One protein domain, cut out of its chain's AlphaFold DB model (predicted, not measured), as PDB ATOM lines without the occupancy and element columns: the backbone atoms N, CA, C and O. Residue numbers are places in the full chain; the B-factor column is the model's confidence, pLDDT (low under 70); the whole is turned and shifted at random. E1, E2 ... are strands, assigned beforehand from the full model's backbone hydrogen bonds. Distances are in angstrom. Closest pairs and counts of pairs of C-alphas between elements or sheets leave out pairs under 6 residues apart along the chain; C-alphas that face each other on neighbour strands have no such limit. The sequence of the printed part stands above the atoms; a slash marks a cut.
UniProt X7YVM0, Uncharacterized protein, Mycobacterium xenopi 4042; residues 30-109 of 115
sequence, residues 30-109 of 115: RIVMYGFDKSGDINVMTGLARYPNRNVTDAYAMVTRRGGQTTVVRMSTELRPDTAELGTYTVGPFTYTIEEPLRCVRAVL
ATOM      1  N   ARG A  30     -42.072  28.348  -6.912       93.12
ATOM      2  CA  ARG A  30     -42.307  29.646  -7.540       93.12
ATOM      3  C   ARG A  30     -43.249  30.516  -6.731       93.12
ATOM      4  O   ARG A  30     -44.337  30.090  -6.366       93.12
ATOM      5  N   ILE A  31     -42.866  31.781  -6.619       95.44
ATOM      6  CA  ILE A  31     -43.723  32.868  -6.164       95.44
ATOM      7  C   ILE A  31     -44.147  33.680  -7.380       95.44
ATOM      8  O   ILE A  31     -43.322  34.044  -8.222       95.44
ATOM      9  N   VAL A  32     -45.439  33.986  -7.466       96.88
ATOM     10  CA  VAL A  32     -45.990  34.908  -8.459       96.88
ATOM     11  C   VAL A  32     -46.858  35.926  -7.739       96.88
ATOM     12  O   VAL A  32     -47.844  35.571  -7.100       96.88
ATOM     13  N   MET A  33     -46.500  37.195  -7.876       96.94
ATOM     14  CA  MET A  33     -47.294  38.331  -7.440       96.94
ATOM     15  C   MET A  33     -47.848  39.038  -8.672       96.94
ATOM     16  O   MET A  33     -47.119  39.313  -9.628       96.94
ATOM     17  N   TYR A  34     -49.139  39.341  -8.639       96.56
ATOM     18  CA  TYR A  34     -49.829  40.030  -9.718       96.56
ATOM     19  C   TYR A  34     -50.682  41.154  -9.144       96.56
ATOM     20  O   TYR A  34     -51.377  40.968  -8.147       96.56
ATOM     21  N   GLY A  35     -50.630  42.316  -9.781       96.12
ATOM     22  CA  GLY A  35     -51.400  43.487  -9.399       96.12
ATOM     23  C   GLY A  35     -51.829  44.277 -10.623       96.12
ATOM     24  O   GLY A  35     -51.190  44.236 -11.672       96.12
ATOM     25  N   PHE A  36     -52.927  45.003 -10.492       96.06
ATOM     26  CA  PHE A  36     -53.445  45.893 -11.521       96.06
ATOM     27  C   PHE A  36     -54.056  47.118 -10.858       96.06
ATOM     28  O   PHE A  36     -54.576  47.042  -9.740       96.06
ATOM     29  N   ASP A  37     -53.973  48.258 -11.533       96.00
ATOM     30  CA  ASP A  37     -54.706  49.435 -11.102       96.00
ATOM     31  C   ASP A  37     -56.205  49.292 -11.404       96.00
ATOM     32  O   ASP A  37     -56.645  48.482 -12.221       96.00
ATOM     33  N   LYS A  38     -57.029  50.081 -10.710       96.62
ATOM     34  CA  LYS A  38     -58.488  50.016 -10.876       96.62
ATOM     35  C   LYS A  38     -58.958  50.521 -12.242       96.62
ATOM     36  O   LYS A  38     -60.072  50.194 -12.638       96.62
ATOM     37  N   SER A  39     -58.154  51.327 -12.940       96.56
ATOM     38  CA  SER A  39     -58.493  51.801 -14.284       96.56
ATOM     39  C   SER A  39     -58.184  50.769 -15.367       96.56
ATOM     40  O   SER A  39     -58.746  50.873 -16.457       96.56
ATOM     41  N   GLY A  40     -57.329  49.776 -15.091       94.00
ATOM     42  CA  GLY A  40     -56.844  48.816 -16.079       94.00
ATOM     43  C   GLY A  40     -55.867  49.446 -17.073       94.00
ATOM     44  O   GLY A  40     -55.830  49.040 -18.239       94.00
ATOM     45  N   ASP A  41     -55.150  50.492 -16.662       96.94
ATOM     46  CA  ASP A  41     -54.090  51.119 -17.451       96.94
ATOM     47  C   ASP A  41     -52.733  50.471 -17.194       96.94
ATOM     48  O   ASP A  41     -51.877  50.473 -18.081       96.94
ATOM     49  N   ILE A  42     -52.532  49.910 -16.001       97.50
ATOM     50  CA  ILE A  42     -51.259  49.341 -15.573       97.50
ATOM     51  C   ILE A  42     -51.500  47.981 -14.925       97.50
ATOM     52  O   ILE A  42     -52.303  47.844 -14.002       97.50
ATOM     53  N   ASN A  43     -50.740  46.978 -15.361       97.06
ATOM     54  CA  ASN A  43     -50.547  45.754 -14.597       97.06
ATOM     55  C   ASN A  43     -49.077  45.580 -14.216       97.06
ATOM     56  O   ASN A  43     -48.168  46.053 -14.903       97.06
ATOM     57  N   VAL A  44     -48.870  44.909 -13.091       97.19
ATOM     58  CA  VAL A  44     -47.564  44.554 -12.558       97.19
ATOM     59  C   VAL A  44     -47.562  43.060 -12.290       97.19
ATOM     60  O   VAL A  44     -48.463  42.537 -11.635       97.19
ATOM     61  N   MET A  45     -46.534  42.379 -12.778       97.81
ATOM     62  CA  MET A  45     -46.287  40.974 -12.486       97.81
ATOM     63  C   MET A  45     -44.843  40.819 -12.038       97.81
ATOM     64  O   MET A  45     -43.925  41.328 -12.678       97.81
ATOM     65  N   THR A  46     -44.629  40.136 -10.926       98.19
ATOM     66  CA  THR A  46     -43.293  39.952 -10.367       98.19
ATOM     67  C   THR A  46     -43.219  38.647  -9.597       98.19
ATOM     68  O   THR A  46     -44.240  38.028  -9.293       98.19
ATOM     69  N   GLY A  47     -42.013  38.197  -9.298       97.62
ATOM     70  CA  GLY A  47     -41.808  36.997  -8.509       97.62
ATOM     71  C   GLY A  47     -40.458  36.364  -8.757       97.62
ATOM     72  O   GLY A  47     -39.608  36.907  -9.465       97.62
ATOM     73  N   LEU A  48     -40.288  35.186  -8.172       96.56
ATOM     74  CA  LEU A  48     -39.055  34.422  -8.256       96.56
ATOM     75  C   LEU A  48     -39.343  32.927  -8.363       96.56
ATOM     76  O   LEU A  48     -40.416  32.457  -7.982       96.56
ATOM     77  N   ALA A  49     -38.379  32.185  -8.894       95.38
ATOM     78  CA  ALA A  49     -38.429  30.740  -9.012       95.38
ATOM     79  C   ALA A  49     -37.091  30.127  -8.592       95.38
ATOM     80  O   ALA A  49     -36.040  30.528  -9.092       95.38
ATOM     81  N   ARG A  50     -37.142  29.129  -7.706       92.75
ATOM     82  CA  ARG A  50     -35.984  28.326  -7.301       92.75
ATOM     83  C   ARG A  50     -35.969  27.026  -8.095       92.75
ATOM     84  O   ARG A  50     -36.997  26.356  -8.225       92.75
ATOM     85  N   TYR A  51     -34.789  26.658  -8.585       93.19
ATOM     86  CA  TYR A  51     -34.528  25.409  -9.298       93.19
ATOM     87  C   TYR A  51     -33.403  24.636  -8.589       93.19
ATOM     88  O   TYR A  51     -32.248  24.701  -9.024       93.19
ATOM     89  N   PRO A  52     -33.706  23.886  -7.509       90.44
ATOM     90  CA  PRO A  52     -32.712  23.151  -6.720       90.44
ATOM     91  C   PRO A  52     -31.818  22.235  -7.550       90.44
ATOM     92  O   PRO A  52     -30.597  22.283  -7.425       90.44
ATOM     93  N   ASN A  53     -32.407  21.498  -8.491       92.12
ATOM     94  CA  ASN A  53     -31.682  20.553  -9.342       92.12
ATOM     95  C   ASN A  53     -30.837  21.215 -10.446       92.12
ATOM     96  O   ASN A  53     -30.058  20.531 -11.103       92.12
ATOM     97  N   ARG A  54     -30.984  22.529 -10.675       93.25
ATOM     98  CA  ARG A  54     -30.132  23.304 -11.600       93.25
ATOM     99  C   ARG A  54     -29.195  24.270 -10.891       93.25
ATOM    100  O   ARG A  54     -28.389  24.898 -11.565       93.25
ATOM    101  N   ASN A  55     -29.315  24.402  -9.570       92.00
ATOM    102  CA  ASN A  55     -28.588  25.387  -8.779       92.00
ATOM    103  C   ASN A  55     -28.817  26.844  -9.247       92.00
ATOM    104  O   ASN A  55     -27.890  27.648  -9.267       92.00
ATOM    105  N   VAL A  56     -30.051  27.191  -9.632       93.38
ATOM    106  CA  VAL A  56     -30.406  28.538 -10.123       93.38
ATOM    107  C   VAL A  56     -31.611  29.090  -9.370       93.38
ATOM    108  O   VAL A  56     -32.571  28.360  -9.105       93.38
ATOM    109  N   THR A  57     -31.581  30.390  -9.087       94.19
ATOM    110  CA  THR A  57     -32.761  31.179  -8.724       94.19
ATOM    111  C   THR A  57     -32.950  32.295  -9.738       94.19
ATOM    112  O   THR A  57     -32.049  33.103  -9.951       94.19
ATOM    113  N   ASP A  58     -34.141  32.362 -10.324       96.25
ATOM    114  CA  ASP A  58     -34.534  33.430 -11.240       96.25
ATOM    115  C   ASP A  58     -35.528  34.368 -10.564       96.25
ATOM    116  O   ASP A  58     -36.368  33.927  -9.781       96.25
ATOM    117  N   ALA A  59     -35.496  35.645 -10.927       97.31
ATOM    118  CA  ALA A  59     -36.539  36.602 -10.592       97.31
ATOM    119  C   ALA A  59     -36.852  37.518 -11.773       97.31
ATOM    120  O   ALA A  59     -36.080  37.669 -12.728       97.31
ATOM    121  N   TYR A  60     -38.023  38.134 -11.722       97.75
ATOM    122  CA  TYR A  60     -38.458  39.070 -12.743       97.75
ATOM    123  C   TYR A  60     -39.369  40.128 -12.144       97.75
ATOM    124  O   TYR A  60     -40.096  39.855 -11.197       97.75
ATOM    125  N   ALA A  61     -39.373  41.306 -12.758       97.75
ATOM    126  CA  ALA A  61     -40.359  42.344 -12.518       97.75
ATOM    127  C   ALA A  61     -40.830  42.885 -13.866       97.75
ATOM    128  O   ALA A  61     -40.021  43.219 -14.732       97.75
ATOM    129  N   MET A  62     -42.139  42.944 -14.051       97.62
ATOM    130  CA  MET A  62     -42.784  43.316 -15.298       97.62
ATOM    131  C   MET A  62     -43.853  44.362 -15.026       97.62
ATOM    132  O   MET A  62     -44.674  44.193 -14.128       97.62
ATOM    133  N   VAL A  63     -43.866  45.412 -15.842       97.62
ATOM    134  CA  VAL A  63     -44.939  46.407 -15.881       97.62
ATOM    135  C   VAL A  63     -45.473  46.461 -17.302       97.62
ATOM    136  O   VAL A  63     -44.712  46.723 -18.236       97.62
ATOM    137  N   THR A  64     -46.771  46.234 -17.469       97.94
ATOM    138  CA  THR A  64     -47.449  46.405 -18.758       97.94
ATOM    139  C   THR A  64     -48.395  47.583 -18.678       97.94
ATOM    140  O   THR A  64     -49.178  47.699 -17.736       97.94
ATOM    141  N   ARG A  65     -48.339  48.445 -19.690       97.38
ATOM    142  CA  ARG A  65     -49.257  49.567 -19.866       97.38
ATOM    143  C   ARG A  65     -50.332  49.223 -20.890       97.38
ATOM    144  O   ARG A  65     -50.103  48.442 -21.820       97.38
ATOM    145  N   ARG A  66     -51.493  49.863 -20.769       96.06
ATOM    146  CA  ARG A  66     -52.525  49.866 -21.810       96.06
ATOM    147  C   ARG A  66     -51.907  50.262 -23.154       96.06
ATOM    148  O   ARG A  66     -51.090  51.174 -23.232       96.06
ATOM    149  N   GLY A  67     -52.284  49.541 -24.207       94.31
ATOM    150  CA  GLY A  67     -51.659  49.655 -25.529       94.31
ATOM    151  C   GLY A  67     -50.511  48.668 -25.773       94.31
ATOM    152  O   GLY A  67     -49.980  48.638 -26.875       94.31
ATOM    153  N   GLY A  68     -50.157  47.830 -24.789       91.88
ATOM    154  CA  GLY A  68     -49.275  46.672 -24.984       91.88
ATOM    155  C   GLY A  68     -47.781  46.947 -24.809       91.88
ATOM    156  O   GLY A  68     -46.970  46.058 -25.052       91.88
ATOM    157  N   GLN A  69     -47.393  48.148 -24.368       96.88
ATOM    158  CA  GLN A  69     -46.008  48.411 -23.986       96.88
ATOM    159  C   GLN A  69     -45.690  47.683 -22.674       96.88
ATOM    160  O   GLN A  69     -46.296  47.968 -21.640       96.88
ATOM    161  N   THR A  70     -44.702  46.789 -22.711       97.56
ATOM    162  CA  THR A  70     -44.228  46.036 -21.545       97.56
ATOM    163  C   THR A  70     -42.757  46.333 -21.288       97.56
ATOM    164  O   THR A  70     -41.922  46.217 -22.184       97.56
ATOM    165  N   THR A  71     -42.430  46.670 -20.044       96.81
ATOM    166  CA  THR A  71     -41.050  46.748 -19.556       96.81
ATOM    167  C   THR A  71     -40.809  45.585 -18.609       96.81
ATOM    168  O   THR A  71     -41.609  45.350 -17.704       96.81
ATOM    169  N   VAL A  72     -39.716  44.851 -18.820       96.88
ATOM    170  CA  VAL A  72     -39.350  43.698 -17.997       96.88
ATOM    171  C   VAL A  72     -37.890  43.783 -17.576       96.88
ATOM    172  O   VAL A  72     -37.010  44.032 -18.397       96.88
ATOM    173  N   VAL A  73     -37.643  43.532 -16.296       96.75
ATOM    174  CA  VAL A  73     -36.315  43.270 -15.743       96.75
ATOM    175  C   VAL A  73     -36.263  41.794 -15.381       96.75
ATOM    176  O   VAL A  73     -37.182  41.275 -14.746       96.75
ATOM    177  N   ARG A  74     -35.210  41.107 -15.822       96.75
ATOM    178  CA  ARG A  74     -34.956  39.692 -15.535       96.75
ATOM    179  C   ARG A  74     -33.610  39.578 -14.847       96.75
ATOM    180  O   ARG A  74     -32.658  40.230 -15.265       96.75
ATOM    181  N   MET A  75     -33.544  38.741 -13.828       95.00
ATOM    182  CA  MET A  75     -32.333  38.496 -13.060       95.00
ATOM    183  C   MET A  75     -32.235  37.023 -12.695       95.00
ATOM    184  O   MET A  75     -33.246  36.336 -12.573       95.00
ATOM    185  N   SER A  76     -31.003  36.550 -12.570       94.94
ATOM    186  CA  SER A  76     -30.682  35.161 -12.270       94.94
ATOM    187  C   SER A  76     -29.421  35.126 -11.420       94.94
ATOM    188  O   SER A  76     -28.535  35.967 -11.590       94.94
ATOM    189  N   THR A  77     -29.352  34.183 -10.491       92.25
ATOM    190  CA  THR A  77     -28.177  33.936  -9.657       92.25
ATOM    191  C   THR A  77     -28.062  32.450  -9.347       92.25
ATOM    192  O   THR A  77     -29.031  31.695  -9.468       92.25
ATOM    193  N   GLU A  78     -26.877  32.026  -8.923       92.25
ATOM    194  CA  GLU A  78     -26.694  30.706  -8.334       92.25
ATOM    195  C   GLU A  78     -27.569  30.561  -7.075       92.25
ATOM    196  O   GLU A  78     -27.690  31.496  -6.286       92.25
ATOM    197  N   LEU A  79     -28.181  29.391  -6.880       85.12
ATOM    198  CA  LEU A  79     -29.013  29.097  -5.708       85.12
ATOM    199  C   LEU A  79     -28.187  28.896  -4.427       85.12
ATOM    200  O   LEU A  79     -28.667  29.208  -3.340       85.12
ATOM    201  N   ARG A  80     -26.977  28.338  -4.544       72.19
ATOM    202  CA  ARG A  80     -26.122  27.919  -3.420       72.19
ATOM    203  C   ARG A  80     -24.891  28.808  -3.130       72.19
ATOM    204  O   ARG A  80     -23.822  28.273  -2.854       72.19
ATOM    205  N   PRO A  81     -25.033  30.140  -3.067       60.75
ATOM    206  CA  PRO A  81     -24.191  30.984  -2.220       60.75
ATOM    207  C   PRO A  81     -24.942  31.505  -0.975       60.75
ATOM    208  O   PRO A  81     -24.417  32.350  -0.256       60.75
ATOM    209  N   ASP A  82     -26.177  31.045  -0.738       59.81
ATOM    210  CA  ASP A  82     -27.158  31.742   0.100       59.81
ATOM    211  C   ASP A  82     -26.886  31.637   1.617       59.81
ATOM    212  O   ASP A  82     -27.072  30.590   2.238       59.81
ATOM    213  N   THR A  83     -26.440  32.750   2.206       57.47
ATOM    214  CA  THR A  83     -26.295  32.976   3.656       57.47
ATOM    215  C   THR A  83     -27.361  33.939   4.198       57.47
ATOM    216  O   THR A  83     -27.157  34.534   5.258       57.47
ATOM    217  N   ALA A  84     -28.439  34.195   3.447       67.12
ATOM    218  CA  ALA A  84     -29.446  35.185   3.812       67.12
ATOM    219  C   ALA A  84     -30.329  34.741   4.993       67.12
ATOM    220  O   ALA A  84     -30.431  33.561   5.336       67.12
ATOM    221  N   GLU A  85     -30.972  35.721   5.628       82.88
ATOM    222  CA  GLU A  85     -31.957  35.503   6.686       82.88
ATOM    223  C   GLU A  85     -33.150  34.681   6.173       82.88
ATOM    224  O   GLU A  85     -33.636  34.881   5.056       82.88
ATOM    225  N   LEU A  86     -33.645  33.759   7.004       87.06
ATOM    226  CA  LEU A  86     -34.779  32.904   6.665       87.06
ATOM    227  C   LEU A  86     -36.003  33.750   6.273       87.06
ATOM    228  O   LEU A  86     -36.407  34.646   7.006       87.06
ATOM    229  N   GLY A  87     -36.608  33.444   5.124       90.62
ATOM    230  CA  GLY A  87     -37.767  34.180   4.606       90.62
ATOM    231  C   GLY A  87     -37.428  35.443   3.806       90.62
ATOM    232  O   GLY A  87     -38.349  36.125   3.352       90.62
ATOM    233  N   THR A  88     -36.142  35.728   3.575       93.50
ATOM    234  CA  THR A  88     -35.679  36.756   2.632       93.50
ATOM    235  C   THR A  88     -34.910  36.116   1.479       93.50
ATOM    236  O   THR A  88     -33.976  35.353   1.692       93.50
ATOM    237  N   TYR A  89     -35.274  36.461   0.244       92.31
ATOM    238  CA  TYR A  89     -34.673  35.914  -0.974       92.31
ATOM    239  C   TYR A  89     -34.246  37.055  -1.896       92.31
ATOM    240  O   TYR A  89     -35.071  37.891  -2.267       92.31
ATOM    241  N   THR A  90     -32.968  37.086  -2.285       92.94
ATOM    242  CA  THR A  90     -32.398  38.153  -3.124       92.94
ATOM    243  C   THR A  90     -31.815  37.594  -4.420       92.94
ATOM    244  O   THR A  90     -31.066  36.622  -4.410       92.94
ATOM    245  N   VAL A  91     -32.146  38.229  -5.545       94.00
ATOM    246  CA  VAL A  91     -31.638  37.910  -6.886       94.00
ATOM    247  C   VAL A  91     -31.226  39.221  -7.554       94.00
ATOM    248  O   VAL A  91     -32.061  39.960  -8.075       94.00
ATOM    249  N   GLY A  92     -29.931  39.539  -7.523       92.50
ATOM    250  CA  GLY A  92     -29.436  40.835  -7.993       92.50
ATOM    251  C   GLY A  92     -30.128  42.001  -7.261       92.50
ATOM    252  O   GLY A  92     -30.127  42.008  -6.032       92.50
ATOM    253  N   PRO A  93     -30.729  42.977  -7.969       95.06
ATOM    254  CA  PRO A  93     -31.425  44.104  -7.344       95.06
ATOM    255  C   PRO A  93     -32.840  43.765  -6.843       95.06
ATOM    256  O   PRO A  93     -33.528  44.660  -6.354       95.06
ATOM    257  N   PHE A  94     -33.319  42.528  -7.003       96.00
ATOM    258  CA  PHE A  94     -34.644  42.115  -6.546       96.00
ATOM    259  C   PHE A  94     -34.581  41.402  -5.200       96.00
ATOM    260  O   PHE A  94     -33.818  40.452  -5.042       96.00
ATOM    261  N   THR A  95     -35.449  41.799  -4.273       95.50
ATOM    262  CA  THR A  95     -35.614  41.149  -2.970       95.50
ATOM    263  C   THR A  95     -37.083  40.841  -2.720       95.50
ATOM    264  O   THR A  95     -37.942  41.706  -2.895       95.50
ATOM    265  N   TYR A  96     -37.362  39.615  -2.286       96.06
ATOM    266  CA  TYR A  96     -38.647  39.193  -1.742       96.06
ATOM    267  C   TYR A  96     -38.490  38.863  -0.257       96.06
ATOM    268  O   TYR A  96     -37.577  38.123   0.111       96.06
ATOM    269  N   THR A  97     -39.397  39.367   0.574       96.50
ATOM    270  CA  THR A  97     -39.382  39.172   2.026       96.50
ATOM    271  C   THR A  97     -40.769  38.795   2.525       96.50
ATOM    272  O   THR A  97     -41.764  39.436   2.174       96.50
ATOM    273  N   ILE A  98     -40.824  37.780   3.383       96.25
ATOM    274  CA  ILE A  98     -42.002  37.445   4.185       96.25
ATOM    275  C   ILE A  98     -41.976  38.343   5.426       96.25
ATOM    276  O   ILE A  98     -41.171  38.127   6.326       96.25
ATOM    277  N   GLU A  99     -42.824  39.372   5.467       96.25
ATOM    278  CA  GLU A  99     -42.845  40.329   6.587       96.25
ATOM    279  C   GLU A  99     -43.717  39.832   7.740       96.25
ATOM    280  O   GLU A  99     -43.364  39.961   8.909       96.25
ATOM    281  N   GLU A 100     -44.859  39.239   7.396       96.56
ATOM    282  CA  GLU A 100     -45.759  38.575   8.330       96.56
ATOM    283  C   GLU A 100     -46.296  37.312   7.637       96.56
ATOM    284  O   GLU A 100     -47.078  37.430   6.687       96.56
ATOM    285  N   PRO A 101     -45.881  36.101   8.057       95.12
ATOM    286  CA  PRO A 101     -46.289  34.860   7.402       95.12
ATOM    287  C   PRO A 101     -47.808  34.755   7.240       95.12
ATOM    288  O   PRO A 101     -48.554  35.088   8.165       95.12
ATOM    289  N   LEU A 102     -48.268  34.278   6.079       94.38
ATOM    290  CA  LEU A 102     -49.685  34.132   5.728       94.38
ATOM    291  C   LEU A 102     -50.484  35.454   5.673       94.38
ATOM    292  O   LEU A 102     -51.716  35.420   5.593       94.38
ATOM    293  N   ARG A 103     -49.825  36.621   5.747       96.00
ATOM    294  CA  ARG A 103     -50.489  37.939   5.811       96.00
ATOM    295  C   ARG A 103     -49.852  39.007   4.936       96.00
ATOM    296  O   ARG A 103     -50.573  39.709   4.230       96.00
ATOM    297  N   CYS A 104     -48.534  39.164   5.001       96.81
ATOM    298  CA  CYS A 104     -47.828  40.248   4.336       96.81
ATOM    299  C   CYS A 104     -46.485  39.788   3.774       96.81
ATOM    300  O   CYS A 104     -45.629  39.256   4.484       96.81
ATOM    301  N   VAL A 105     -46.302  40.050   2.485       97.00
ATOM    302  CA  VAL A 105     -45.072  39.791   1.743       97.00
ATOM    303  C   VAL A 105     -44.716  41.043   0.957       97.00
ATOM    304  O   VAL A 105     -45.597  41.785   0.509       97.00
ATOM    305  N   ARG A 106     -43.422  41.286   0.773       97.12
ATOM    306  CA  ARG A 106     -42.913  42.471   0.089       97.12
ATOM    307  C   ARG A 106     -41.934  42.066  -0.999       97.12
ATOM    308  O   ARG A 106     -41.016  41.297  -0.751       97.12
ATOM    309  N   ALA A 107     -42.115  42.634  -2.187       97.12
ATOM    310  CA  ALA A 107     -41.164  42.539  -3.286       97.12
ATOM    311  C   ALA A 107     -40.629  43.934  -3.620       97.12
ATOM    312  O   ALA A 107     -41.406  44.873  -3.801       97.12
ATOM    313  N   VAL A 108     -39.307  44.066  -3.712       96.81
ATOM    314  CA  VAL A 108     -38.611  45.315  -4.041       96.81
ATOM    315  C   VAL A 108     -37.687  45.064  -5.222       96.81
ATOM    316  O   VAL A 108     -36.947  44.086  -5.229       96.81
ATOM    317  N   LEU A 109     -37.716  45.961  -6.208       96.69
ATOM    318  CA  LEU A 109     -36.699  46.049  -7.251       96.69
ATOM    319  C   LEU A 109     -35.911  47.345  -7.044       96.69
ATOM    320  O   LEU A 109     -36.460  48.437  -7.195       96.69
TER     321      LEU A 109
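AT A GLANCE: This is residues 30 to 109 of the 115 residues of an uncharacterized protein of Mycobacterium xenopi 4042 (UniProt X7YVM0). Four long strands, E1 to E4, form a twisted antiparallel slab, and a smaller three-stranded sheet, E5 to E7, packs across part of one of its faces, its strands crossing the long ones nearly at right angles. The two sheets make a sandwich that is only partly face to face: E2, E3 and E4 come near the small sheet, while E1 and the turns at residues 37 to 41 and 66 to 69 stay clear of it. The printed part has 80 residues with seven named strands, E1 to E7 in chain order, and no named helix; the class is all strand. The sheets run E1, E2, E3, E4 and E5, E6, E7, both antiparallel. The whole is only just compact, close to loose, with a radius of gyration of the C-alphas of 13.9 A and spans of 41 by 27 by 20 A.

HOW THE PARTS SIT: The larger sheet is a meander, each strand the antiparallel neighbour of the one before: E1, residues 30 to 36, E2, 42 to 51, E3, 56 to 65, and E4, 70 to 78. It is twisted, its C-alphas lying up to 4.0 A off its best plane. E1 and E4 are its edge strands. In the hairpin of E1 and E2, N 33 and O 46 are 2.8 A apart, within hydrogen-bond range. In the hairpin of E2 and E3, N 49 and O 58 are 2.8 A apart, and in that of E3 and E4, N 59 and O 75 are 2.9 A apart. The second meander has E5, residues 88 to 91, E6, 94 to 100, and E7, 104 to 109. In the hairpin of E5 and E6, N 89 and O 96 are within hydrogen-bond range at 2.8 A, and in that of E6 and E7, N 97 and O 106 are within hydrogen-bond range at 2.8 A. The strands of the two sheets stand at 85 degrees, and their best planes are 16 degrees apart. The closest C-alphas of E4 and E5 are those of Thr 77 and Val 91, 6.0 A apart; those of E2 and E7 are Gly 47 and Ala 107, 7.6 A. E1 is apart from E5, E6 and E7.

IN THESE COORDINATES: E2 and E3 each measure 29.9 A from first to last C-alpha, E4 26.8 A, E1 20.1 A, E6 18.9 A, E7 17.1 A and E5 10.4 A. E1 begins at C-alpha 30, (-42.307, 29.646, -7.540). E4 ends at C-alpha 78, (-26.694, 30.706, -8.334), and E7 at C-alpha 109, (-36.699, 46.049, -7.251).

THE WHOLE: The C-alphas of Gly 67 and Thr 83, the two farthest apart, are 42.1 A apart. The printed part has no cut. The link from E4 to E5, nine residues, is short; the other links are tight. The mean pLDDT of the printed part is 93.1, with residues 81 to 84 under 70.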